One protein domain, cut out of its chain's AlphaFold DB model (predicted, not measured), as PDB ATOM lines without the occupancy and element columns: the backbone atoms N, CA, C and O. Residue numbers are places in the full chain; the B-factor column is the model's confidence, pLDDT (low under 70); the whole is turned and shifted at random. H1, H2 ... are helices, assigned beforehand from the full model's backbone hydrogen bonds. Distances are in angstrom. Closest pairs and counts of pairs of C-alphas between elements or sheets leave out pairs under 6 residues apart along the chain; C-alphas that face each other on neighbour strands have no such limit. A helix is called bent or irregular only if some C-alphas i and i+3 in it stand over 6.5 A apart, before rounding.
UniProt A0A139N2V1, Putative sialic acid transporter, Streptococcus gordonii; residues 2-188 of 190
ATOM      1  N   TYR A   2      36.020 -22.497 -14.687       87.81
ATOM      2  CA  TYR A   2      36.841 -23.679 -15.013       87.81
ATOM      3  C   TYR A   2      37.305 -24.520 -13.807       87.81
ATOM      4  O   TYR A   2      36.935 -25.682 -13.725       87.81
ATOM      5  N   LEU A   3      38.056 -23.951 -12.852       84.31
ATOM      6  CA  LEU A   3      38.616 -24.726 -11.727       84.31
ATOM      7  C   LEU A   3      37.541 -25.445 -10.878       84.31
ATOM      8  O   LEU A   3      37.662 -26.655 -10.693       84.31
ATOM      9  N   PRO A   4      36.454 -24.777 -10.427       85.12
ATOM     10  CA  PRO A   4      35.340 -25.470  -9.777       85.12
ATOM     11  C   PRO A   4      34.683 -26.546 -10.649       85.12
ATOM     12  O   PRO A   4      34.313 -27.595 -10.134       85.12
ATOM     13  N   SER A   5      34.540 -26.310 -11.959       89.62
ATOM     14  CA  SER A   5      33.952 -27.287 -12.879       89.62
ATOM     15  C   SER A   5      34.848 -28.508 -13.082       89.62
ATOM     16  O   SER A   5      34.315 -29.604 -13.167       89.62
ATOM     17  N   VAL A   6      36.175 -28.354 -13.116       86.75
ATOM     18  CA  VAL A   6      37.118 -29.485 -13.170       86.75
ATOM     19  C   VAL A   6      37.004 -30.324 -11.901       86.75
ATOM     20  O   VAL A   6      36.810 -31.533 -11.986       86.75
ATOM     21  N   ALA A   7      37.035 -29.687 -10.728       84.25
ATOM     22  CA  ALA A   7      36.852 -30.393  -9.463       84.25
ATOM     23  C   ALA A   7      35.500 -31.130  -9.426       84.25
ATOM     24  O   ALA A   7      35.439 -32.316  -9.116       84.25
ATOM     25  N   LEU A   8      34.409 -30.478  -9.828       85.94
ATOM     26  CA  LEU A   8      33.089 -31.106  -9.844       85.94
ATOM     27  C   LEU A   8      32.965 -32.206 -10.912       85.94
ATOM     28  O   LEU A   8      32.292 -33.205 -10.662       85.94
ATOM     29  N   ALA A   9      33.622 -32.069 -12.065       88.56
ATOM     30  CA  ALA A   9      33.670 -33.097 -13.104       88.56
ATOM     31  C   ALA A   9      34.322 -34.381 -12.576       88.56
ATOM     32  O   ALA A   9      33.791 -35.465 -12.807       88.56
ATOM     33  N   THR A  10      35.406 -34.265 -11.796       82.00
ATOM     34  CA  THR A  10      36.046 -35.437 -11.168       82.00
ATOM     35  C   THR A  10      35.122 -36.159 -10.182       82.00
ATOM     36  O   THR A  10      35.159 -37.380 -10.104       82.00
ATOM     37  N   LEU A  11      34.234 -35.431  -9.489       83.50
ATOM     38  CA  LEU A  11      33.288 -36.007  -8.522       83.50
ATOM     39  C   LEU A  11      32.019 -36.576  -9.170       83.50
ATOM     40  O   LEU A  11      31.511 -37.615  -8.764       83.50
ATOM     41  N   THR A  12      31.468 -35.867 -10.152       87.25
ATOM     42  CA  THR A  12      30.151 -36.173 -10.738       87.25
ATOM     43  C   THR A  12      30.236 -37.011 -12.005       87.25
ATOM     44  O   THR A  12      29.215 -37.524 -12.458       87.25
ATOM     45  N   LYS A  13      31.433 -37.135 -12.595       86.25
ATOM     46  CA  LYS A  13      31.671 -37.758 -13.906       86.25
ATOM     47  C   LYS A  13      30.877 -37.082 -15.042       86.25
ATOM     48  O   LYS A  13      30.656 -37.681 -16.092       86.25
ATOM     49  N   ILE A  14      30.452 -35.829 -14.840       92.94
ATOM     50  CA  ILE A  14      29.809 -34.978 -15.851       92.94
ATOM     51  C   ILE A  14      30.895 -34.232 -16.632       92.94
ATOM     52  O   ILE A  14      31.885 -33.785 -16.054       92.94
ATOM     53  N   ASP A  15      30.692 -34.065 -17.941       95.00
ATOM     54  CA  ASP A  15      31.596 -33.298 -18.799       95.00
ATOM     55  C   ASP A  15      31.821 -31.865 -18.278       95.00
ATOM     56  O   ASP A  15      30.884 -31.144 -17.914       95.00
ATOM     57  N   VAL A  16      33.087 -31.437 -18.277       93.81
ATOM     58  CA  VAL A  16      33.498 -30.139 -17.728       93.81
ATOM     59  C   VAL A  16      32.853 -28.966 -18.470       93.81
ATOM     60  O   VAL A  16      32.508 -27.968 -17.836       93.81
ATOM     61  N   ASN A  17      32.631 -29.071 -19.784       96.12
ATOM     62  CA  ASN A  17      32.025 -27.994 -20.565       96.12
ATOM     63  C   ASN A  17      30.545 -27.842 -20.219       96.12
ATOM     64  O   ASN A  17      30.070 -26.714 -20.083       96.12
ATOM     65  N   ILE A  18      29.834 -28.957 -20.006       96.38
ATOM     66  CA  ILE A  18      28.443 -28.930 -19.527       96.38
ATOM     67  C   ILE A  18      28.378 -28.205 -18.182       96.38
ATOM     68  O   ILE A  18      27.590 -27.273 -18.027       96.38
ATOM     69  N   LEU A  19      29.252 -28.559 -17.235       94.94
ATOM     70  CA  LEU A  19      29.299 -27.907 -15.924       94.94
ATOM     71  C   LEU A  19      29.605 -26.407 -16.026       94.94
ATOM     72  O   LEU A  19      28.956 -25.607 -15.350       94.94
ATOM     73  N   ILE A  20      30.543 -26.007 -16.891       95.81
ATOM     74  CA  ILE A  20      30.865 -24.593 -17.129       95.81
ATOM     75  C   ILE A  20      29.636 -23.840 -17.648       95.81
ATOM     76  O   ILE A  20      29.324 -22.764 -17.128       95.81
ATOM     77  N   ILE A  21      28.932 -24.395 -18.640       97.00
ATOM     78  CA  ILE A  21      27.741 -23.770 -19.230       97.00
ATOM     79  C   ILE A  21      26.631 -23.660 -18.183       97.00
ATOM     80  O   ILE A  21      26.060 -22.583 -18.011       97.00
ATOM     81  N   THR A  22      26.348 -24.733 -17.443       95.25
ATOM     82  CA  THR A  22      25.295 -24.745 -16.421       95.25
ATOM     83  C   THR A  22      25.586 -23.756 -15.295       95.25
ATOM     84  O   THR A  22      24.726 -22.943 -14.957       95.25
ATOM     85  N   MET A  23      26.800 -23.762 -14.736       93.75
ATOM     86  CA  MET A  23      27.187 -22.814 -13.685       93.75
ATOM     87  C   MET A  23      27.164 -21.369 -14.191       93.75
ATOM     88  O   MET A  23      26.701 -20.480 -13.479       93.75
ATOM     89  N   GLY A  24      27.622 -21.131 -15.424       94.81
ATOM     90  CA  GLY A  24      27.570 -19.821 -16.067       94.81
ATOM     91  C   GLY A  24      26.138 -19.318 -16.247       94.81
ATOM     92  O   GLY A  24      25.847 -18.175 -15.906       94.81
ATOM     93  N   ALA A  25      25.225 -20.176 -16.705       96.38
ATOM     94  CA  ALA A  25      23.815 -19.833 -16.859       96.38
ATOM     95  C   ALA A  25      23.167 -19.474 -15.513       96.38
ATOM     96  O   ALA A  25      22.517 -18.435 -15.405       96.38
ATOM     97  N   ILE A  26      23.405 -20.274 -14.467       94.25
ATOM     98  CA  ILE A  26      22.926 -19.979 -13.107       94.25
ATOM     99  C   ILE A  26      23.485 -18.632 -12.627       94.25
ATOM    100  O   ILE A  26      22.726 -17.801 -12.125       94.25
ATOM    101  N   ALA A  27      24.785 -18.392 -12.839       93.50
ATOM    102  CA  ALA A  27      25.452 -17.142 -12.487       93.50
ATOM    103  C   ALA A  27      24.838 -15.923 -13.170       93.50
ATOM    104  O   ALA A  27      24.569 -14.916 -12.513       93.50
ATOM    105  N   ILE A  28      24.559 -16.022 -14.468       94.81
ATOM    106  CA  ILE A  28      23.895 -14.964 -15.230       94.81
ATOM    107  C   ILE A  28      22.495 -14.709 -14.670       94.81
ATOM    108  O   ILE A  28      22.150 -13.560 -14.420       94.81
ATOM    109  N   VAL A  29      21.704 -15.754 -14.412       95.75
ATOM    110  CA  VAL A  29      20.322 -15.598 -13.935       95.75
ATOM    111  C   VAL A  29      20.267 -14.867 -12.593       95.75
ATOM    112  O   VAL A  29      19.544 -13.874 -12.485       95.75
ATOM    113  N   TYR A  30      21.027 -15.294 -11.575       92.62
ATOM    114  CA  TYR A  30      20.945 -14.639 -10.261       92.62
ATOM    115  C   TYR A  30      21.576 -13.240 -10.262       92.62
ATOM    116  O   TYR A  30      21.059 -12.329  -9.614       92.62
ATOM    117  N   SER A  31      22.665 -13.036 -11.015       93.38
ATOM    118  CA  SER A  31      23.331 -11.730 -11.075       93.38
ATOM    119  C   SER A  31      22.497 -10.705 -11.839       93.38
ATOM    120  O   SER A  31      22.383  -9.563 -11.397       93.38
ATOM    121  N   TYR A  32      21.855 -11.117 -12.934       94.94
ATOM    122  CA  TYR A  32      20.977 -10.258 -13.721       94.94
ATOM    123  C   TYR A  32      19.697  -9.896 -12.961       94.94
ATOM    124  O   TYR A  32      19.316  -8.730 -12.913       94.94
ATOM    125  N   THR A  33      19.039 -10.878 -12.334       93.12
ATOM    126  CA  THR A  33      17.746 -10.654 -11.661       93.12
ATOM    127  C   THR A  33      17.873  -9.925 -10.325       93.12
ATOM    128  O   THR A  33      17.031  -9.092  -9.998       93.12
ATOM    129  N   GLY A  34      18.910 -10.221  -9.537       91.62
ATOM    130  CA  GLY A  34      19.067  -9.675  -8.188       91.62
ATOM    131  C   GLY A  34      20.138  -8.592  -8.041       91.62
ATOM    132  O   GLY A  34      20.279  -8.013  -6.956       91.62
ATOM    133  N   GLY A  35      20.905  -8.320  -9.099       91.38
ATOM    134  CA  GLY A  35      21.989  -7.342  -9.100       91.38
ATOM    135  C   GLY A  35      23.062  -7.628  -8.044       91.38
ATOM    136  O   GLY A  35      23.227  -8.749  -7.558       91.38
ATOM    137  N   VAL A  36      23.773  -6.575  -7.629       90.88
ATOM    138  CA  VAL A  36      24.889  -6.661  -6.664       90.88
ATOM    139  C   VAL A  36      24.466  -7.314  -5.347       90.88
ATOM    140  O   VAL A  36      25.231  -8.071  -4.759       90.88
ATOM    141  N   LYS A  37      23.233  -7.076  -4.885       90.88
ATOM    142  CA  LYS A  37      22.745  -7.662  -3.632       90.88
ATOM    143  C   LYS A  37      22.683  -9.189  -3.709       90.88
ATOM    144  O   LYS A  37      23.070  -9.843  -2.745       90.88
ATOM    145  N   SER A  38      22.204  -9.752  -4.821       93.56
ATOM    146  CA  SER A  38      22.173 -11.208  -4.992       93.56
ATOM    147  C   SER A  38      23.577 -11.787  -5.087       93.56
ATOM    148  O   SER A  38      23.832 -12.786  -4.424       93.56
ATOM    149  N   VAL A  39      24.484 -11.119  -5.807       93.25
ATOM    150  CA  VAL A  39      25.892 -11.531  -5.908       93.25
ATOM    151  C   VAL A  39      26.547 -11.611  -4.523       93.25
ATOM    152  O   VAL A  39      27.130 -12.632  -4.176       93.25
ATOM    153  N   LEU A  40      26.370 -10.594  -3.672       92.31
ATOM    154  CA  LEU A  40      26.939 -10.600  -2.317       92.31
ATOM    155  C   LEU A  40      26.387 -11.735  -1.441       92.31
ATOM    156  O   LEU A  40      27.126 -12.317  -0.645       92.31
ATOM    157  N   TRP A  41      25.099 -12.064  -1.578       93.69
ATOM    158  CA  TRP A  41      24.498 -13.187  -0.855       93.69
ATOM    159  C   TRP A  41      25.012 -14.536  -1.353       93.69
ATOM    160  O   TRP A  41      25.317 -15.404  -0.536       93.69
ATOM    161  N   THR A  42      25.143 -14.718  -2.668       94.12
ATOM    162  CA  THR A  42      25.714 -15.950  -3.224       94.12
ATOM    163  C   THR A  42      27.180 -16.108  -2.837       94.12
ATOM    164  O   THR A  42      27.576 -17.203  -2.450       94.12
ATOM    165  N   ASP A  43      27.957 -15.023  -2.836       92.44
ATOM    166  CA  ASP A  43      29.360 -15.028  -2.408       92.44
ATOM    167  C   ASP A  43      29.488 -15.414  -0.929       92.44
ATOM    168  O   ASP A  43      30.350 -16.210  -0.558       92.44
ATOM    169  N   PHE A  44      28.598 -14.898  -0.074       92.56
ATOM    170  CA  PHE A  44      28.554 -15.264   1.342       92.56
ATOM    171  C   PHE A  44      28.258 -16.755   1.549       92.56
ATOM    172  O   PHE A  44      28.908 -17.406   2.370       92.56
ATOM    173  N   ILE A  45      27.308 -17.313   0.792       95.06
ATOM    174  CA  ILE A  45      26.980 -18.743   0.845       95.06
ATOM    175  C   ILE A  45      28.170 -19.576   0.363       95.06
ATOM    176  O   ILE A  45      28.580 -20.501   1.058       95.06
ATOM    177  N   GLN A  46      28.771 -19.227  -0.779       92.12
ATOM    178  CA  GLN A  46      29.940 -19.926  -1.321       92.12
ATOM    179  C   GLN A  46      31.130 -19.886  -0.357       92.12
ATOM    180  O   GLN A  46      31.749 -20.917  -0.111       92.12
ATOM    181  N   GLY A  47      31.414 -18.726   0.243       92.25
ATOM    182  CA  GLY A  47      32.466 -18.578   1.250       92.25
ATOM    183  C   GLY A  47      32.200 -19.413   2.504       92.25
ATOM    184  O   GLY A  47      33.113 -20.041   3.033       92.25
ATOM    185  N   SER A  48      30.944 -19.477   2.950       94.00
ATOM    186  CA  SER A  48      30.536 -20.286   4.106       94.00
ATOM    187  C   SER A  48      30.665 -21.787   3.823       94.00
ATOM    188  O   SER A  48      31.209 -22.523   4.644       94.00
ATOM    189  N   VAL A  49      30.224 -22.239   2.644       93.38
ATOM    190  CA  VAL A  49      30.378 -23.631   2.187       93.38
ATOM    191  C   VAL A  49      31.855 -23.997   2.049       93.38
ATOM    192  O   VAL A  49      32.246 -25.068   2.501       93.38
ATOM    193  N   LEU A  50      32.686 -23.103   1.504       90.94
ATOM    194  CA  LEU A  50      34.133 -23.299   1.419       90.94
ATOM    195  C   LEU A  50      34.753 -23.458   2.811       90.94
ATOM    196  O   LEU A  50      35.490 -24.406   3.043       90.94
ATOM    197  N   LEU A  51      34.437 -22.566   3.752       91.62
ATOM    198  CA  LEU A  51      34.971 -22.626   5.114       91.62
ATOM    199  C   LEU A  51      34.613 -23.934   5.820       91.62
ATOM    200  O   LEU A  51      35.486 -24.579   6.401       91.62
ATOM    201  N   ILE A  52      33.342 -24.333   5.749       92.44
ATOM    202  CA  ILE A  52      32.865 -25.572   6.367       92.44
ATOM    203  C   ILE A  52      33.493 -26.781   5.667       92.44
ATOM    204  O   ILE A  52      34.027 -27.657   6.341       92.44
ATOM    205  N   GLY A  53      33.480 -26.816   4.334       90.00
ATOM    206  CA  GLY A  53      34.032 -27.917   3.546       90.00
ATOM    207  C   GLY A  53      35.527 -28.111   3.781       90.00
ATOM    208  O   GLY A  53      35.973 -29.229   4.021       90.00
ATOM    209  N   THR A  54      36.296 -27.025   3.809       89.69
ATOM    210  CA  THR A  54      37.731 -27.059   4.104       89.69
ATOM    211  C   THR A  54      37.994 -27.511   5.545       89.69
ATOM    212  O   THR A  54      38.879 -28.335   5.769       89.69
ATOM    213  N   ALA A  55      37.217 -27.040   6.529       91.44
ATOM    214  CA  ALA A  55      37.358 -27.479   7.919       91.44
ATOM    215  C   ALA A  55      37.039 -28.974   8.095       91.44
ATOM    216  O   ALA A  55      37.799 -29.695   8.741       91.44
ATOM    217  N   VAL A  56      35.952 -29.451   7.480       91.69
ATOM    218  CA  VAL A  56      35.574 -30.872   7.469       91.69
ATOM    219  C   VAL A  56      36.639 -31.707   6.758       91.69
ATOM    220  O   VAL A  56      37.048 -32.740   7.281       91.69
ATOM    221  N   GLY A  57      37.143 -31.250   5.610       90.50
ATOM    222  CA  GLY A  57      38.199 -31.934   4.865       90.50
ATOM    223  C   GLY A  57      39.501 -32.054   5.656       90.50
ATOM    224  O   GLY A  57      40.090 -33.131   5.700       90.50
ATOM    225  N   LEU A  58      39.920 -30.988   6.346       92.25
ATOM    226  CA  LEU A  58      41.076 -31.037   7.244       92.25
ATOM    227  C   LEU A  58      40.846 -32.013   8.406       92.25
ATOM    228  O   LEU A  58      41.741 -32.788   8.733       92.25
ATOM    229  N   PHE A  59      39.659 -32.004   9.017       92.75
ATOM    230  CA  PHE A  59      39.324 -32.924  10.105       92.75
ATOM    231  C   PHE A  59      39.381 -34.389   9.655       92.75
ATOM    232  O   PHE A  59      40.009 -35.214  10.316       92.75
ATOM    233  N   ILE A  60      38.780 -34.699   8.506       90.81
ATOM    234  CA  ILE A  60      38.808 -36.034   7.900       90.81
ATOM    235  C   ILE A  60      40.249 -36.460   7.600       90.81
ATOM    236  O   ILE A  60      40.637 -37.578   7.937       90.81
ATOM    237  N   LEU A  61      41.056 -35.578   7.007       91.81
ATOM    238  CA  LEU A  61      42.463 -35.854   6.726       91.81
ATOM    239  C   LEU A  61      43.231 -36.182   8.012       91.81
ATOM    240  O   LEU A  61      43.909 -37.203   8.071       91.81
ATOM    241  N   ILE A  62      43.080 -35.366   9.059       92.88
ATOM    242  CA  ILE A  62      43.719 -35.600  10.360       92.88
ATOM    243  C   ILE A  62      43.279 -36.941  10.961       92.88
ATOM    244  O   ILE A  62      44.121 -37.672  11.471       92.88
ATOM    245  N   ALA A  63      41.993 -37.287  10.880       91.12
ATOM    246  CA  ALA A  63      41.470 -38.551  11.399       91.12
ATOM    247  C   ALA A  63      42.035 -39.789  10.676       91.12
ATOM    248  O   ALA A  63      42.061 -40.872  11.254       91.12
ATOM    249  N   ASN A  64      42.498 -39.632   9.433       88.69
ATOM    250  CA  ASN A  64      43.099 -40.703   8.633       88.69
ATOM    251  C   ASN A  64      44.634 -40.773   8.747       88.69
ATOM    252  O   ASN A  64      45.245 -41.697   8.208       88.69
ATOM    253  N   LEU A  65      45.274 -39.829   9.443       90.88
ATOM    254  CA  LEU A  65      46.710 -39.871   9.721       90.88
ATOM    255  C   LEU A  65      46.994 -40.723  10.960       90.88
ATOM    256  O   LEU A  65      46.387 -40.520  12.010       90.88
ATOM    257  N   LYS A  66      47.987 -41.619  10.878       88.44
ATOM    258  CA  LYS A  66      48.375 -42.490  12.007       88.44
ATOM    259  C   LYS A  66      48.747 -41.712  13.283       88.44
ATOM    260  O   LYS A  66      48.365 -42.143  14.367       88.44
ATOM    261  N   GLY A  67      49.450 -40.579  13.176       88.56
ATOM    262  CA  GLY A  67      49.780 -39.686  14.298       88.56
ATOM    263  C   GLY A  67      48.865 -38.462  14.435       88.56
ATOM    264  O   GLY A  67      49.164 -37.544  15.205       88.56
ATOM    265  N   GLY A  68      47.753 -38.412  13.692       92.50
ATOM    266  CA  GLY A  68      46.806 -37.299  13.716       92.50
ATOM    267  C   GLY A  68      47.455 -35.944  13.408       92.50
ATOM    268  O   GLY A  68      48.274 -35.807  12.501       92.50
ATOM    269  N   PHE A  69      47.099 -34.919  14.188       92.44
ATOM    270  CA  PHE A  69      47.670 -33.574  14.036       92.44
ATOM    271  C   PHE A  69      49.158 -33.509  14.422       92.44
ATOM    272  O   PHE A  69      49.866 -32.610  13.969       92.44
ATOM    273  N   GLY A  70      49.644 -34.459  15.231       92.50
ATOM    274  CA  GLY A  70      51.037 -34.510  15.673       92.50
ATOM    275  C   GLY A  70      52.017 -34.601  14.504       92.50
ATOM    276  O   GLY A  70      52.993 -33.857  14.483       92.50
ATOM    277  N   ASP A  71      51.697 -35.414  13.495       90.31
ATOM    278  CA  ASP A  71      52.550 -35.586  12.311       90.31
ATOM    279  C   ASP A  71      52.606 -34.315  11.445       90.31
ATOM    280  O   ASP A  71      53.648 -33.961  10.891       90.31
ATOM    281  N   ILE A  72      51.488 -33.584  11.355       91.69
ATOM    282  CA  ILE A  72      51.442 -32.285  10.670       91.69
ATOM    283  C   ILE A  72      52.324 -31.283  11.422       91.69
ATOM    284  O   ILE A  72      53.126 -30.582  10.808       91.69
ATOM    285  N   ALA A  73      52.207 -31.225  12.750       91.00
ATOM    286  CA  ALA A  73      52.991 -30.318  13.582       91.00
ATOM    287  C   ALA A  73      54.497 -30.628  13.537       91.00
ATOM    288  O   ALA A  73      55.301 -29.699  13.448       91.00
ATOM    289  N   SER A  74      54.888 -31.907  13.547       90.25
ATOM    290  CA  SER A  74      56.297 -32.298  13.424       90.25
ATOM    291  C   SER A  74      56.883 -31.914  12.072       90.25
ATOM    292  O   SER A  74      58.016 -31.442  12.011       90.25
ATOM    293  N   GLU A  75      56.105 -32.051  10.998       88.88
ATOM    294  CA  GLU A  75      56.551 -31.682   9.654       88.88
ATOM    295  C   GLU A  75      56.622 -30.156   9.464       88.88
ATOM    296  O   GLU A  75      57.486 -29.630   8.768       88.88
ATOM    297  N   LEU A  76      55.752 -29.397  10.133       85.88
ATOM    298  CA  LEU A  76      55.893 -27.941  10.195       85.88
ATOM    299  C   LEU A  76      57.172 -27.534  10.939       85.88
ATOM    300  O   LEU A  76      57.883 -26.630  10.493       85.88
ATOM    301  N   ALA A  77      57.480 -28.214  12.046       85.38
ATOM    302  CA  ALA A  77      58.672 -27.962  12.851       85.38
ATOM    303  C   ALA A  77      59.979 -28.379  12.152       85.38
ATOM    304  O   ALA A  77      61.026 -27.803  12.439       85.38
ATOM    305  N   SER A  78      59.931 -29.325  11.208       83.62
ATOM    306  CA  SER A  78      61.100 -29.791  10.445       83.62
ATOM    307  C   SER A  78      61.568 -28.814   9.354       83.62
ATOM    308  O   SER A  78      62.531 -29.093   8.642       83.62
ATOM    309  N   GLY A  79      60.942 -27.635   9.246       72.75
ATOM    310  CA  GLY A  79      61.361 -26.575   8.326       72.75
ATOM    311  C   GLY A  79      60.634 -26.587   6.984       72.75
ATOM    312  O   GLY A  79      61.087 -25.948   6.037       72.75
ATOM    313  N   LYS A  80      59.484 -27.263   6.885       75.12
ATOM    314  CA  LYS A  80      58.659 -27.247   5.670       75.12
ATOM    315  C   LYS A  80      58.062 -25.872   5.347       75.12
ATOM    316  O   LYS A  80      57.823 -25.577   4.179       75.12
ATOM    317  N   PHE A  81      57.846 -25.027   6.364       69.12
ATOM    318  CA  PHE A  81      57.265 -23.690   6.186       69.12
ATOM    319  C   PHE A  81      58.178 -22.750   5.396       69.12
ATOM    320  O   PHE A  81      57.759 -22.157   4.406       69.12
ATOM    321  N   ILE A  82      59.438 -22.648   5.815       66.81
ATOM    322  CA  ILE A  82      60.498 -21.954   5.086       66.81
ATOM    323  C   ILE A  82      61.687 -22.899   5.099       66.81
ATOM    324  O   ILE A  82      62.327 -23.082   6.137       66.81
ATOM    325  N   SER A  83      61.970 -23.507   3.949       67.44
ATOM    326  CA  SER A  83      63.168 -24.324   3.800       67.44
ATOM    327  C   SER A  83      64.386 -23.451   4.084       67.44
ATOM    328  O   SER A  83      64.490 -22.337   3.571       67.44
ATOM    329  N   GLY A  84      65.350 -23.948   4.861       66.25
ATOM    330  CA  GLY A  84      66.581 -23.206   5.178       66.25
ATOM    331  C   GLY A  84      67.443 -22.843   3.956       66.25
ATOM    332  O   GLY A  84      68.468 -22.187   4.101       66.25
ATOM    333  N   LYS A  85      67.043 -23.282   2.756       73.88
ATOM    334  CA  LYS A  85      67.668 -22.962   1.467       73.88
ATOM    335  C   LYS A  85      67.059 -21.731   0.783       73.88
ATOM    336  O   LYS A  85      67.616 -21.271  -0.211       73.88
ATOM    337  N   GLU A  86      65.939 -21.210   1.283       79.44
ATOM    338  CA  GLU A  86      65.268 -20.061   0.681       79.44
ATOM    339  C   GLU A  86      66.049 -18.768   0.920       79.44
ATOM    340  O   GLU A  86      66.490 -18.456   2.029       79.44
ATOM    341  N   THR A  87      66.210 -17.974  -0.138       86.69
ATOM    342  CA  THR A  87      66.898 -16.684  -0.037       86.69
ATOM    343  C   THR A  87      65.946 -15.644   0.550       86.69
ATOM    344  O   THR A  87      64.980 -15.242  -0.096       86.69
ATOM    345  N   ILE A  88      66.222 -15.170   1.769       88.19
ATOM    346  CA  ILE A  88      65.375 -14.169   2.443       88.19
ATOM    347  C   ILE A  88      65.394 -12.838   1.683       88.19
ATOM    348  O   ILE A  88      64.341 -12.274   1.384       88.19
ATOM    349  N   PHE A  89      66.586 -12.352   1.341       89.94
ATOM    350  CA  PHE A  89      66.784 -11.102   0.618       89.94
ATOM    351  C   PHE A  89      67.878 -11.268  -0.434       89.94
ATOM    352  O   PHE A  89      68.951 -11.795  -0.139       89.94
ATOM    353  N   ASN A  90      67.615 -10.789  -1.650       87.81
ATOM    354  CA  ASN A  90      68.595 -10.732  -2.726       87.81
ATOM    355  C   ASN A  90      68.659  -9.304  -3.292       87.81
ATOM    356  O   ASN A  90      67.629  -8.801  -3.741       87.81
ATOM    357  N   PRO A  91      69.836  -8.647  -3.321       86.19
ATOM    358  CA  PRO A  91      69.990  -7.338  -3.960       86.19
ATOM    359  C   PRO A  91      69.679  -7.354  -5.464       86.19
ATOM    360  O   PRO A  91      69.358  -6.319  -6.043       86.19
ATOM    361  N   ASN A  92      69.790  -8.517  -6.114       89.25
ATOM    362  CA  ASN A  92      69.414  -8.689  -7.508       89.25
ATOM    363  C   ASN A  92      67.912  -8.998  -7.618       89.25
ATOM    364  O   ASN A  92      67.485 -10.117  -7.340       89.25
ATOM    365  N   LEU A  93      67.140  -8.016  -8.091       84.62
ATOM    366  CA  LEU A  93      65.682  -8.102  -8.243       84.62
ATOM    367  C   LEU A  93      65.209  -9.103  -9.314       84.62
ATOM    368  O   LEU A  93      64.016  -9.369  -9.402       84.62
ATOM    369  N   LEU A  94      66.121  -9.657 -10.121       86.31
ATOM    370  CA  LEU A  94      65.820 -10.706 -11.105       86.31
ATOM    371  C   LEU A  94      65.872 -12.123 -10.512       86.31
ATOM    372  O   LEU A  94      65.631 -13.088 -11.232       86.31
ATOM    373  N   LYS A  95      66.245 -12.269  -9.236       86.06
ATOM    374  CA  LYS A  95      66.281 -13.555  -8.533       86.06
ATOM    375  C   LYS A  95      65.167 -13.625  -7.506       86.06
ATOM    376  O   LYS A  95      64.972 -12.672  -6.759       86.06
ATOM    377  N   ASP A  96      64.525 -14.781  -7.404       85.25
ATOM    378  CA  ASP A  96      63.497 -15.006  -6.396       85.25
ATOM    379  C   ASP A  96      64.079 -14.857  -4.983       85.25
ATOM    380  O   ASP A  96      65.163 -15.348  -4.655       85.25
ATOM    381  N   SER A  97      63.356 -14.122  -4.143       91.38
ATOM    382  CA  SER A  97      63.618 -14.026  -2.712       91.38
ATOM    383  C   SER A  97      62.308 -13.840  -1.969       91.38
ATOM    384  O   SER A  97      61.358 -13.266  -2.509       91.38
ATOM    385  N   ILE A  98      62.262 -14.276  -0.712       89.31
ATOM    386  CA  ILE A  98      61.072 -14.127   0.137       89.31
ATOM    387  C   ILE A  98      60.658 -12.651   0.208       89.31
ATOM    388  O   ILE A  98      59.476 -12.333   0.089       89.31
ATOM    389  N   PHE A  99      61.628 -11.737   0.320       90.31
ATOM    390  CA  PHE A  99      61.376 -10.299   0.286       90.31
ATOM    391  C   PHE A  99      60.660  -9.850  -0.995       90.31
ATOM    392  O   PHE A  99      59.666  -9.130  -0.910       90.31
ATOM    393  N   LEU A 100      61.128 -10.281  -2.172       92.12
ATOM    394  CA  LEU A 100      60.509  -9.908  -3.449       92.12
ATOM    395  C   LEU A 100      59.116 -10.503  -3.614       92.12
ATOM    396  O   LEU A 100      58.233  -9.819  -4.122       92.12
ATOM    397  N   ILE A 101      58.900 -11.733  -3.145       90.81
ATOM    398  CA  ILE A 101      57.583 -12.374  -3.166       90.81
ATOM    399  C   ILE A 101      56.608 -11.594  -2.279       90.81
ATOM    400  O   ILE A 101      55.516 -11.250  -2.727       90.81
ATOM    401  N   ILE A 102      57.005 -11.251  -1.048       91.19
ATOM    402  CA  ILE A 102      56.161 -10.481  -0.122       91.19
ATOM    403  C   ILE A 102      55.875  -9.085  -0.683       91.19
ATOM    404  O   ILE A 102      54.721  -8.658  -0.703       91.19
ATOM    405  N   LEU A 103      56.901  -8.375  -1.160       92.81
ATOM    406  CA  LEU A 103      56.750  -7.029  -1.708       92.81
ATOM    407  C   LEU A 103      55.889  -7.035  -2.979       92.81
ATOM    408  O   LEU A 103      54.942  -6.259  -3.085       92.81
ATOM    409  N   GLY A 104      56.192  -7.929  -3.920       92.75
ATOM    410  CA  GLY A 104      55.462  -8.080  -5.176       92.75
ATOM    411  C   GLY A 104      54.006  -8.472  -4.945       92.75
ATOM    412  O   GLY A 104      53.108  -7.831  -5.488       92.75
ATOM    413  N   SER A 105      53.752  -9.449  -4.070       91.50
ATOM    414  CA  SER A 105      52.394  -9.839  -3.674       91.50
ATOM    415  C   SER A 105      51.663  -8.707  -2.950       91.50
ATOM    416  O   SER A 105      50.468  -8.511  -3.171       91.50
ATOM    417  N   GLY A 106      52.359  -7.938  -2.110       92.50
ATOM    418  CA  GLY A 106      51.801  -6.777  -1.416       92.50
ATOM    419  C   GLY A 106      51.362  -5.680  -2.385       92.50
ATOM    420  O   GLY A 106      50.229  -5.205  -2.305       92.50
ATOM    421  N   ILE A 107      52.217  -5.329  -3.351       94.56
ATOM    422  CA  ILE A 107      51.898  -4.354  -4.405       94.56
ATOM    423  C   ILE A 107      50.767  -4.871  -5.298       94.56
ATOM    424  O   ILE A 107      49.846  -4.117  -5.601       94.56
ATOM    425  N   ASN A 108      50.792  -6.146  -5.692       93.88
ATOM    426  CA  ASN A 108      49.743  -6.752  -6.512       93.88
ATOM    427  C   ASN A 108      48.380  -6.744  -5.796       93.88
ATOM    428  O   ASN A 108      47.361  -6.369  -6.383       93.88
ATOM    429  N   THR A 109      48.375  -7.062  -4.500       91.44
ATOM    430  CA  THR A 109      47.171  -6.994  -3.662       91.44
ATOM    431  C   THR A 109      46.667  -5.558  -3.566       91.44
ATOM    432  O   THR A 109      45.495  -5.303  -3.823       91.44
ATOM    433  N   LEU A 110      47.545  -4.595  -3.270       91.94
ATOM    434  CA  LEU A 110      47.170  -3.181  -3.207       91.94
ATOM    435  C   LEU A 110      46.599  -2.685  -4.542       91.94
ATOM    436  O   LEU A 110      45.556  -2.033  -4.563       91.94
ATOM    437  N   SER A 111      47.251  -3.030  -5.654       94.25
ATOM    438  CA  SER A 111      46.790  -2.701  -7.002       94.25
ATOM    439  C   SER A 111      45.386  -3.247  -7.248       94.25
ATOM    440  O   SER A 111      44.519  -2.500  -7.701       94.25
ATOM    441  N   SER A 112      45.119  -4.494  -6.857       92.81
ATOM    442  CA  SER A 112      43.789  -5.096  -6.979       92.81
ATOM    443  C   SER A 112      42.741  -4.300  -6.194       92.81
ATOM    444  O   SER A 112      41.698  -3.955  -6.739       92.81
ATOM    445  N   TYR A 113      43.037  -3.901  -4.953       90.69
ATOM    446  CA  TYR A 113      42.085  -3.173  -4.103       90.69
ATOM    447  C   TYR A 113      41.743  -1.766  -4.611       90.69
ATOM    448  O   TYR A 113      40.660  -1.263  -4.318       90.69
ATOM    449  N   VAL A 114      42.652  -1.129  -5.352       90.31
ATOM    450  CA  VAL A 114      42.453   0.228  -5.886       90.31
ATOM    451  C   VAL A 114      41.887   0.212  -7.308       90.31
ATOM    452  O   VAL A 114      41.147   1.122  -7.673       90.31
ATOM    453  N   SER A 115      42.227  -0.796  -8.117       93.12
ATOM    454  CA  SER A 115      41.916  -0.815  -9.555       93.12
ATOM    455  C   SER A 115      40.860  -1.836  -9.973       93.12
ATOM    456  O   SER A 115      40.268  -1.683 -11.040       93.12
ATOM    457  N   SER A 116      40.600  -2.868  -9.162       94.62
ATOM    458  CA  SER A 116      39.642  -3.911  -9.534       94.62
ATOM    459  C   SER A 116      38.222  -3.433  -9.277       94.62
ATOM    460  O   SER A 116      37.838  -3.112  -8.148       94.62
ATOM    461  N   GLN A 117      37.438  -3.380 -10.351       92.19
ATOM    462  CA  GLN A 117      36.088  -2.832 -10.330       92.19
ATOM    463  C   GLN A 117      35.169  -3.566  -9.348       92.19
ATOM    464  O   GLN A 117      34.374  -2.930  -8.662       92.19
ATOM    465  N   ASP A 118      35.283  -4.888  -9.247       89.56
ATOM    466  CA  ASP A 118      34.501  -5.714  -8.326       89.56
ATOM    467  C   ASP A 118      34.809  -5.387  -6.855       89.56
ATOM    468  O   ASP A 118      33.892  -5.288  -6.033       89.56
ATOM    469  N   ILE A 119      36.079  -5.134  -6.521       91.38
ATOM    470  CA  ILE A 119      36.496  -4.755  -5.166       91.38
ATOM    471  C   ILE A 119      36.015  -3.336  -4.837       91.38
ATOM    472  O   ILE A 119      35.393  -3.117  -3.794       91.38
ATOM    473  N   VAL A 120      36.227  -2.380  -5.746       91.38
ATOM    474  CA  VAL A 120      35.777  -0.990  -5.568       91.38
ATOM    475  C   VAL A 120      34.254  -0.923  -5.412       91.38
ATOM    476  O   VAL A 120      33.746  -0.224  -4.533       91.38
ATOM    477  N   GLN A 121      33.507  -1.700  -6.198       91.31
ATOM    478  CA  GLN A 121      32.051  -1.774  -6.107       91.31
ATOM    479  C   GLN A 121      31.576  -2.339  -4.761       91.31
ATOM    480  O   GLN A 121      30.564  -1.891  -4.223       91.31
ATOM    481  N   ARG A 122      32.313  -3.280  -4.158       90.06
ATOM    482  CA  ARG A 122      32.018  -3.760  -2.799       90.06
ATOM    483  C   ARG A 122      32.201  -2.657  -1.762       90.06
ATOM    484  O   ARG A 122      31.368  -2.532  -0.863       90.06
ATOM    485  N   PHE A 123      33.222  -1.812  -1.898       91.38
ATOM    486  CA  PHE A 123      33.448  -0.696  -0.974       91.38
ATOM    487  C   PHE A 123      32.307   0.321  -1.002       91.38
ATOM    488  O   PHE A 123      31.850   0.753   0.061       91.38
ATOM    489  N   THR A 124      31.776   0.635  -2.186       90.50
ATOM    490  CA  THR A 124      30.667   1.591  -2.344       90.50
ATOM    491  C   THR A 124      29.317   1.055  -1.859       90.50
ATOM    492  O   THR A 124      28.389   1.837  -1.661       90.50
ATOM    493  N   THR A 125      29.200  -0.249  -1.577       89.50
ATOM    494  CA  THR A 125      27.998  -0.822  -0.937       89.50
ATOM    495  C   THR A 125      27.926  -0.573   0.575       89.50
ATOM    496  O   THR A 125      26.886  -0.802   1.199       89.50
ATOM    497  N   THR A 126      29.012  -0.093   1.192       88.50
ATOM    498  CA  THR A 126      29.062   0.196   2.631       88.50
ATOM    499  C   THR A 126      28.642   1.636   2.938       88.50
ATOM    500  O   THR A 126      28.969   2.573   2.222       88.50
ATOM    501  N   GLN A 127      27.910   1.834   4.038       85.62
ATOM    502  CA  GLN A 127      27.300   3.137   4.357       85.62
ATOM    503  C   GLN A 127      28.273   4.174   4.941       85.62
ATOM    504  O   GLN A 127      27.931   5.351   5.008       85.62
ATOM    505  N   ASN A 128      29.431   3.751   5.462       93.56
ATOM    506  CA  ASN A 128      30.431   4.648   6.045       93.56
ATOM    507  C   ASN A 128      31.805   3.977   6.199       93.56
ATOM    508  O   ASN A 128      31.925   2.750   6.202       93.56
ATOM    509  N   VAL A 129      32.826   4.806   6.437       92.62
ATOM    510  CA  VAL A 129      34.231   4.390   6.595       92.62
ATOM    511  C   VAL A 129      34.437   3.418   7.762       92.62
ATOM    512  O   VAL A 129      35.239   2.498   7.660       92.62
ATOM    513  N   LYS A 130      33.692   3.547   8.871       94.31
ATOM    514  CA  LYS A 130      33.823   2.615  10.008       94.31
ATOM    515  C   LYS A 130      33.416   1.188   9.619       94.31
ATOM    516  O   LYS A 130      34.106   0.236   9.977       94.31
ATOM    517  N   LYS A 131      32.311   1.035   8.878       93.44
ATOM    518  CA  LYS A 131      31.854  -0.263   8.353       93.44
ATOM    519  C   LYS A 131      32.820  -0.806   7.300       93.44
ATOM    520  O   LYS A 131      33.124  -1.995   7.347       93.44
ATOM    521  N   LEU A 132      33.336   0.057   6.425       92.56
ATOM    522  CA  LEU A 132      34.358  -0.302   5.441       92.56
ATOM    523  C   LEU A 132      35.625  -0.851   6.116       92.56
ATOM    524  O   LEU A 132      36.047  -1.959   5.801       92.56
ATOM    525  N   ASN A 133      36.167  -0.148   7.114       93.06
ATOM    526  CA  ASN A 133      37.353  -0.589   7.856       93.06
ATOM    527  C   ASN A 133      37.122  -1.932   8.555       93.06
ATOM    528  O   ASN A 133      37.982  -2.809   8.511       93.06
ATOM    529  N   LYS A 134      35.947  -2.120   9.170       94.44
ATOM    530  CA  LYS A 134      35.577  -3.407   9.774       94.44
ATOM    531  C   LYS A 134      35.531  -4.517   8.723       94.44
ATOM    532  O   LYS A 134      36.086  -5.582   8.962       94.44
ATOM    533  N   MET A 135      34.914  -4.266   7.569       92.00
ATOM    534  CA  MET A 135      34.848  -5.228   6.467       92.00
ATOM    535  C   MET A 135      36.246  -5.606   5.961       92.00
ATOM    536  O   MET A 135      36.530  -6.789   5.804       92.00
ATOM    537  N   MET A 136      37.128  -4.624   5.757       91.69
ATOM    538  CA  MET A 136      38.505  -4.859   5.315       91.69
ATOM    539  C   MET A 136      39.302  -5.672   6.339       91.69
ATOM    540  O   MET A 136      39.973  -6.630   5.962       91.69
ATOM    541  N   LEU A 137      39.189  -5.342   7.630       94.00
ATOM    542  CA  LEU A 137      39.850  -6.095   8.695       94.00
ATOM    543  C   LEU A 137      39.336  -7.537   8.760       94.00
ATOM    544  O   LEU A 137      40.135  -8.468   8.818       94.00
ATOM    545  N   THR A 138      38.014  -7.734   8.712       92.62
ATOM    546  CA  THR A 138      37.415  -9.073   8.683       92.62
ATOM    547  C   THR A 138      37.890  -9.865   7.467       92.62
ATOM    548  O   THR A 138      38.263 -11.024   7.623       92.62
ATOM    549  N   ASN A 139      37.951  -9.246   6.283       91.06
ATOM    550  CA  ASN A 139      38.459  -9.894   5.077       91.06
ATOM    551  C   ASN A 139      39.932 -10.306   5.222       91.06
ATOM    552  O   ASN A 139      40.283 -11.432   4.882       91.06
ATOM    553  N   GLY A 140      40.781  -9.429   5.766       92.12
ATOM    554  CA  GLY A 140      42.201  -9.717   5.985       92.12
ATOM    555  C   GLY A 140      42.424 -10.866   6.970       92.12
ATOM    556  O   GLY A 140      43.131 -11.819   6.654       92.12
ATOM    557  N   VAL A 141      41.766 -10.817   8.135       94.25
ATOM    558  CA  VAL A 141      41.848 -11.881   9.152       94.25
ATOM    559  C   VAL A 141      41.363 -13.215   8.585       94.25
ATOM    560  O   VAL A 141      42.036 -14.231   8.747       94.25
ATOM    561  N   LEU A 142      40.226 -13.213   7.884       92.31
ATOM    562  CA  LEU A 142      39.668 -14.425   7.297       92.31
ATOM    563  C   LEU A 142      40.563 -14.990   6.186       92.31
ATOM    564  O   LEU A 142      40.746 -16.200   6.116       92.31
ATOM    565  N   SER A 143      41.167 -14.129   5.363       91.25
ATOM    566  CA  SER A 143      42.084 -14.545   4.293       91.25
ATOM    567  C   SER A 143      43.333 -15.226   4.851       91.25
ATOM    568  O   SER A 143      43.704 -16.297   4.376       91.25
ATOM    569  N   ILE A 144      43.949 -14.651   5.891       91.44
ATOM    570  CA  ILE A 144      45.111 -15.250   6.566       91.44
ATOM    571  C   ILE A 144      44.726 -16.593   7.196       91.44
ATOM    572  O   ILE A 144      45.448 -17.576   7.040       91.44
ATOM    573  N   PHE A 145      43.575 -16.651   7.870       92.19
ATOM    574  CA  PHE A 145      43.079 -17.880   8.482       92.19
ATOM    575  C   PHE A 145      42.865 -18.991   7.445       92.19
ATOM    576  O   PHE A 145      43.381 -20.094   7.611       92.19
ATOM    577  N   ILE A 146      42.163 -18.700   6.347       91.38
ATOM    578  CA  ILE A 146      41.905 -19.670   5.276       91.38
ATOM    579  C   ILE A 146      43.214 -20.135   4.628       91.38
ATOM    580  O   ILE A 146      43.396 -21.335   4.427       91.38
ATOM    581  N   ALA A 147      44.139 -19.217   4.333       90.88
ATOM    582  CA  ALA A 147      45.443 -19.561   3.768       90.88
ATOM    583  C   ALA A 147      46.218 -20.519   4.684       90.88
ATOM    584  O   ALA A 147      46.780 -21.509   4.215       90.88
ATOM    585  N   TYR A 148      46.190 -20.272   5.996       90.50
ATOM    586  CA  TYR A 148      46.808 -21.156   6.978       90.50
ATOM    587  C   TYR A 148      46.162 -22.549   6.991       90.50
ATOM    588  O   TYR A 148      46.870 -23.552   6.966       90.50
ATOM    589  N   VAL A 149      44.828 -22.637   6.951       92.00
ATOM    590  CA  VAL A 149      44.116 -23.925   6.883       92.00
ATOM    591  C   VAL A 149      44.474 -24.701   5.608       92.00
ATOM    592  O   VAL A 149      44.760 -25.895   5.689       92.00
ATOM    593  N   PHE A 150      44.524 -24.050   4.442       91.12
ATOM    594  CA  PHE A 150      44.962 -24.706   3.203       91.12
ATOM    595  C   PHE A 150      46.409 -25.198   3.284       91.12
ATOM    596  O   PHE A 150      46.715 -26.288   2.800       91.12
ATOM    597  N   TYR A 151      47.288 -24.444   3.944       89.81
ATOM    598  CA  TYR A 151      48.664 -24.867   4.175       89.81
ATOM    599  C   TYR A 151      48.748 -26.122   5.066       89.81
ATOM    600  O   TYR A 151      49.531 -27.037   4.786       89.81
ATOM    601  N   LEU A 152      47.905 -26.215   6.103       92.50
ATOM    602  CA  LEU A 152      47.780 -27.422   6.931       92.50
ATOM    603  C   LEU A 152      47.283 -28.620   6.119       92.50
ATOM    604  O   LEU A 152      47.846 -29.705   6.246       92.50
ATOM    605  N   ILE A 153      46.279 -28.426   5.258       92.50
ATOM    606  CA  ILE A 153      45.777 -29.478   4.362       92.50
ATOM    607  C   ILE A 153      46.890 -29.969   3.435       92.50
ATOM    608  O   ILE A 153      47.143 -31.168   3.379       92.50
ATOM    609  N   GLY A 154      47.606 -29.066   2.756       91.06
ATOM    610  CA  GLY A 154      48.721 -29.441   1.882       91.06
ATOM    611  C   GLY A 154      49.829 -30.190   2.629       91.06
ATOM    612  O   GLY A 154      50.382 -31.173   2.131       91.06
ATOM    613  N   THR A 155      50.117 -29.778   3.866       91.69
ATOM    614  CA  THR A 155      51.085 -30.475   4.720       91.69
ATOM    615  C   THR A 155      50.599 -31.866   5.109       91.69
ATOM    616  O   THR A 155      51.364 -32.819   4.970       91.69
ATOM    617  N   GLY A 156      49.342 -32.007   5.527       92.62
ATOM    618  CA  GLY A 156      48.748 -33.297   5.868       92.62
ATOM    619  C   GLY A 156      48.657 -34.245   4.671       92.62
ATOM    620  O   GLY A 156      48.968 -35.421   4.816       92.62
ATOM    621  N   LEU A 157      48.323 -33.744   3.478       92.06
ATOM    622  CA  LEU A 157      48.301 -34.533   2.240       92.06
ATOM    623  C   LEU A 157      49.688 -35.078   1.905       92.06
ATOM    624  O   LEU A 157      49.828 -36.244   1.551       92.06
ATOM    625  N   TYR A 158      50.728 -34.261   2.071       90.31
ATOM    626  CA  TYR A 158      52.102 -34.727   1.926       90.31
ATOM    627  C   TYR A 158      52.459 -35.806   2.954       90.31
ATOM    628  O   TYR A 158      53.027 -36.825   2.578       90.31
ATOM    629  N   VAL A 159      52.112 -35.623   4.234       91.56
ATOM    630  CA  VAL A 159      52.359 -36.656   5.253       91.56
ATOM    631  C   VAL A 159      51.637 -37.950   4.869       91.56
ATOM    632  O   VAL A 159      52.231 -39.025   4.897       91.56
ATOM    633  N   TYR A 160      50.380 -37.854   4.440       91.12
ATOM    634  CA  TYR A 160      49.578 -39.010   4.064       91.12
ATOM    635  C   TYR A 160      50.166 -39.766   2.860       91.12
ATOM    636  O   TYR A 160      50.407 -40.970   2.957       91.12
ATOM    637  N   TYR A 161      50.433 -39.069   1.751       90.75
ATOM    638  CA  TYR A 161      50.812 -39.684   0.472       90.75
ATOM    639  C   TYR A 161      52.315 -39.895   0.276       90.75
ATOM    640  O   TYR A 161      52.701 -40.786  -0.473       90.75
ATOM    641  N   GLN A 162      53.172 -39.085   0.897       87.56
ATOM    642  CA  GLN A 162      54.625 -39.164   0.690       87.56
ATOM    643  C   GLN A 162      55.358 -39.802   1.869       87.56
ATOM    644  O   GLN A 162      56.388 -40.439   1.665       87.56
ATOM    645  N   VAL A 163      54.837 -39.669   3.095       88.38
ATOM    646  CA  VAL A 163      55.492 -40.210   4.298       88.38
ATOM    647  C   VAL A 163      54.873 -41.539   4.726       88.38
ATOM    648  O   VAL A 163      55.592 -42.510   4.943       88.38
ATOM    649  N   GLN A 164      53.545 -41.607   4.848       88.62
ATOM    650  CA  GLN A 164      52.863 -42.790   5.385       88.62
ATOM    651  C   GLN A 164      52.528 -43.846   4.324       88.62
ATOM    652  O   GLN A 164      52.553 -45.037   4.642       88.62
ATOM    653  N   HIS A 165      52.235 -43.427   3.088       87.06
ATOM    654  CA  HIS A 165      51.874 -44.313   1.970       87.06
ATOM    655  C   HIS A 165      52.711 -44.033   0.709       87.06
ATOM    656  O   HIS A 165      52.146 -43.734  -0.350       87.06
ATOM    657  N   PRO A 166      54.052 -44.111   0.801       85.12
ATOM    658  CA  PRO A 166      54.910 -43.866  -0.350       85.12
ATOM    659  C   PRO A 166      54.600 -44.870  -1.470       85.12
ATOM    660  O   PRO A 166      54.529 -46.076  -1.231       85.12
ATOM    661  N   GLY A 167      54.418 -44.370  -2.694       81.19
ATOM    662  CA  GLY A 167      54.110 -45.193  -3.872       81.19
ATOM    663  C   GLY A 167      52.621 -45.484  -4.083       81.19
ATOM    664  O   GLY A 167      52.279 -46.254  -4.977       81.19
ATOM    665  N   SER A 168      51.738 -44.874  -3.289       83.94
ATOM    666  CA  SER A 168      50.303 -44.845  -3.587       83.94
ATOM    667  C   SER A 168      50.017 -44.010  -4.842       83.94
ATOM    668  O   SER A 168      50.798 -43.131  -5.208       83.94
ATOM    669  N   GLU A 169      48.877 -44.247  -5.499       80.88
ATOM    670  CA  GLU A 169      48.494 -43.505  -6.714       80.88
ATOM    671  C   GLU A 169      48.485 -41.984  -6.476       80.88
ATOM    672  O   GLU A 169      48.985 -41.215  -7.301       80.88
ATOM    673  N   GLY A 170      48.064 -41.558  -5.278       79.31
ATOM    674  CA  GLY A 170      48.071 -40.158  -4.858       79.31
ATOM    675  C   GLY A 170      49.454 -39.501  -4.796       79.31
ATOM    676  O   GLY A 170      49.534 -38.281  -4.921       79.31
ATOM    677  N   SER A 171      50.553 -40.261  -4.692       80.06
ATOM    678  CA  SER A 171      51.917 -39.705  -4.750       80.06
ATOM    679  C   SER A 171      52.256 -39.109  -6.127       80.06
ATOM    680  O   SER A 171      53.166 -38.285  -6.219       80.06
ATOM    681  N   SER A 172      51.546 -39.529  -7.182       82.56
ATOM    682  CA  SER A 172      51.759 -39.113  -8.578       82.56
ATOM    683  C   SER A 172      50.721 -38.112  -9.103       82.56
ATOM    684  O   SER A 172      50.876 -37.578 -10.202       82.56
ATOM    685  N   ILE A 173      49.677 -37.835  -8.317       83.12
ATOM    686  CA  ILE A 173      48.592 -36.934  -8.707       83.12
ATOM    687  C   ILE A 173      49.064 -35.473  -8.643       83.12
ATOM    688  O   ILE A 173      49.751 -35.088  -7.691       83.12
ATOM    689  N   PRO A 174      48.681 -34.633  -9.625       83.50
ATOM    690  CA  PRO A 174      48.947 -33.199  -9.594       83.50
ATOM    691  C   PRO A 174      48.522 -32.528  -8.280       83.50
ATOM    692  O   PRO A 174      47.468 -32.824  -7.711       83.50
ATOM    693  N   GLN A 175      49.340 -31.590  -7.794       79.75
ATOM    694  CA  GLN A 175      49.142 -30.941  -6.488       79.75
ATOM    695  C   GLN A 175      47.798 -30.208  -6.360       79.75
ATOM    696  O   GLN A 175      47.255 -30.104  -5.265       79.75
ATOM    697  N   ASP A 176      47.250 -29.708  -7.463       77.44
ATOM    698  CA  ASP A 176      45.962 -29.018  -7.528       77.44
ATOM    699  C   ASP A 176      44.754 -29.971  -7.450       77.44
ATOM    700  O   ASP A 176      43.651 -29.533  -7.126       77.44
ATOM    701  N   GLN A 177      44.951 -31.271  -7.692       81.69
ATOM    702  CA  GLN A 177      43.890 -32.290  -7.707       81.69
ATOM    703  C   GLN A 177      43.945 -33.249  -6.511       81.69
ATOM    704  O   GLN A 177      42.940 -33.875  -6.173       81.69
ATOM    705  N   ILE A 178      45.092 -33.345  -5.836       85.00
ATOM    706  CA  ILE A 178      45.352 -34.336  -4.780       85.00
ATOM    707  C   ILE A 178      44.375 -34.259  -3.597       85.00
ATOM    708  O   ILE A 178      44.021 -35.284  -3.014       85.00
ATOM    709  N   PHE A 179      43.880 -33.064  -3.260       84.44
ATOM    710  CA  PHE A 179      42.854 -32.913  -2.226       84.44
ATOM    711  C   PHE A 179      41.505 -33.498  -2.665       84.44
ATOM    712  O   PHE A 179      40.869 -34.219  -1.900       84.44
ATOM    713  N   THR A 180      41.087 -33.242  -3.907       82.38
ATOM    714  CA  THR A 180      39.851 -33.803  -4.470       82.38
ATOM    715  C   THR A 180      39.930 -35.326  -4.562       82.38
ATOM    716  O   THR A 180      38.974 -36.009  -4.205       82.38
ATOM    717  N   TYR A 181      41.090 -35.858  -4.951       82.81
ATOM    718  CA  TYR A 181      41.339 -37.299  -4.989       82.81
ATOM    719  C   TYR A 181      41.217 -37.961  -3.607       82.81
ATOM    720  O   TYR A 181      40.556 -38.987  -3.472       82.81
ATOM    721  N   LEU A 182      41.769 -37.343  -2.552       83.50
ATOM    722  CA  LEU A 182      41.590 -37.843  -1.184       83.50
ATOM    723  C   LEU A 182      40.101 -37.952  -0.812       83.50
ATOM    724  O   LEU A 182      39.682 -38.945  -0.222       83.50
ATOM    725  N   LEU A 183      39.299 -36.936  -1.144       79.50
ATOM    726  CA  LEU A 183      37.868 -36.946  -0.837       79.50
ATOM    727  C   LEU A 183      37.142 -38.077  -1.578       79.50
ATOM    728  O   LEU A 183      36.331 -38.765  -0.963       79.50
ATOM    729  N   LEU A 184      37.457 -38.309  -2.856       80.38
ATOM    730  CA  LEU A 184      36.901 -39.427  -3.629       80.38
ATOM    731  C   LEU A 184      37.181 -40.778  -2.966       80.38
ATOM    732  O   LEU A 184      36.252 -41.560  -2.751       80.38
ATOM    733  N   MET A 185      38.439 -40.999  -2.580       79.81
ATOM    734  CA  MET A 185      38.884 -42.234  -1.940       79.81
ATOM    735  C   MET A 185      38.180 -42.470  -0.594       79.81
ATOM    736  O   MET A 185      37.708 -43.572  -0.321       79.81
ATOM    737  N   ILE A 186      38.081 -41.441   0.254       73.94
ATOM    738  CA  ILE A 186      37.494 -41.573   1.598       73.94
ATOM    739  C   ILE A 186      35.982 -41.798   1.541       73.94
ATOM    740  O   ILE A 186      35.447 -42.574   2.334       73.94
ATOM    741  N   PHE A 187      35.283 -41.141   0.615       73.38
ATOM    742  CA  PHE A 187      33.832 -41.281   0.473       73.38
ATOM    743  C   PHE A 187      33.403 -42.489  -0.371       73.38
ATOM    744  O   PHE A 187      32.207 -42.638  -0.612       73.38
ATOM    745  N   GLN A 188      34.338 -43.360  -0.775       65.94
ATOM    746  CA  GLN A 188      34.064 -44.558  -1.584       65.94
ATOM    747  C   GLN A 188      33.241 -44.236  -2.843       65.94
ATOM    748  O   GLN A 188      32.292 -44.937  -3.187       65.94
TER     749      GLN A 188
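What this domain is: This is residues 2 to 188 of the 190 residues of the protein "Putative sialic acid transporter" of Streptococcus gordonii (UniProt A0A139N2V1). Two long helices, the arm H2b of the bent helix H2 and H6, lie side by side, touching over their later parts and spreading apart toward their first residues, while H2a folds back from the start of H2b as the other arm of a V. The short helices H3, H7 and H8 gather round the later part of H6, and H4 with H5 makes a loose outlying arm: H5 lies near the start of H6, and the long link from H3 leads to H4, leaving an open gap between H4 and H6. The printed part has 187 residues with eight named helices, H1 to H8 in order along the chain, and no named strand; its class is all helix. The whole is loose, with a radius of gyration of the C-alphas of 20.1 A, and spans 51 by 50 by 31 A.

How they stand to each other: The longest helix, H2, residues 16 to 64, was assigned as one helix by its hydrogen bonds but is bent: C-alphas 33 and 36 are 9.6 A apart. Its arms are H2a, residues 16 to 33, and H2b, residues 36 to 64; they touch only at the corner, closest at the C-alphas of Ser 31 and Val 39, 5.8 A apart, and run opposite ways at a steep tilt of 41 degrees. H6, residues 129 to 164, is the hub, touching four other helices. Residues 51 to 62 of H2b touch residues 146 to 157 of H6, the same way at a shallow tilt of 31 degrees; the closest C-alphas, of Leu 58 and Ile 153, are 5.7 A apart. H3, residues 69 to 80, touches H6 about perpendicular to it at 85 degrees, closest at the C-alphas of Ile 72 and Gly 156, 5.6 A apart. H8, residues 178 to 186, touches H6 at a steep tilt of 66 degrees, closest at the C-alphas of Leu 157 and Phe 179, 7.2 A apart. H7, residues 169 to 172, and H6 only just touch, with 3 pairs of C-alphas within 8 A, and only at the corner; the closest C-alphas, of Tyr 161 and Ser 171, are 5.3 A apart. H1, residues 2 to 12, touches H2a at a steep tilt of 61 degrees, opposite ways, closest at the C-alphas of Ala 9 and Val 16, 5.5 A apart. H4, residues 98 to 115, touches H5, residues 117 to 124, only at the corner, closest at the C-alphas of Tyr 113 and Ile 119, 5.9 A apart. H5 is close to H6 but not clearly touching, with the C-alphas of Phe 123 and Leu 132 closest at 6.5 A, and H4 is apart from H6. Every O i to N i+4 pair is within hydrogen-bond range in H1, H2a, H2b, H4, H5 and H8; the count is 6 of 8 in H3 and 31 of 32 in H6, and H7 is too short for such a pair.

Where its parts are: H1 begins at C-alpha 2 at (36.841, -23.679, -15.013). From first to last C-alpha H2a measures 25.8 A, H2b 41.5 A and H4 25.3 A. H6 measures 50.7 A, from C-alpha 129 at (34.231, 4.390, 6.595) to C-alpha 164 at (52.863, -42.790, 5.385). H3 is irregular, with C-alphas 77 and 80 7.2 A apart. H8 ends at C-alpha 186 at (37.494, -41.573, 1.598).

The domain as a whole: The C-alphas farthest apart, of Asn 128 and Gly 167, are 56.1 A apart. The printed part has no cut, and its one long link is residues 81 to 97, between H3 and H4. Residues 43 to 49 of H2b and 102 to 111 of H4 stand free. The mean pLDDT of the printed part is 89.0; residues 81 to 84 and residue 188 are under 70.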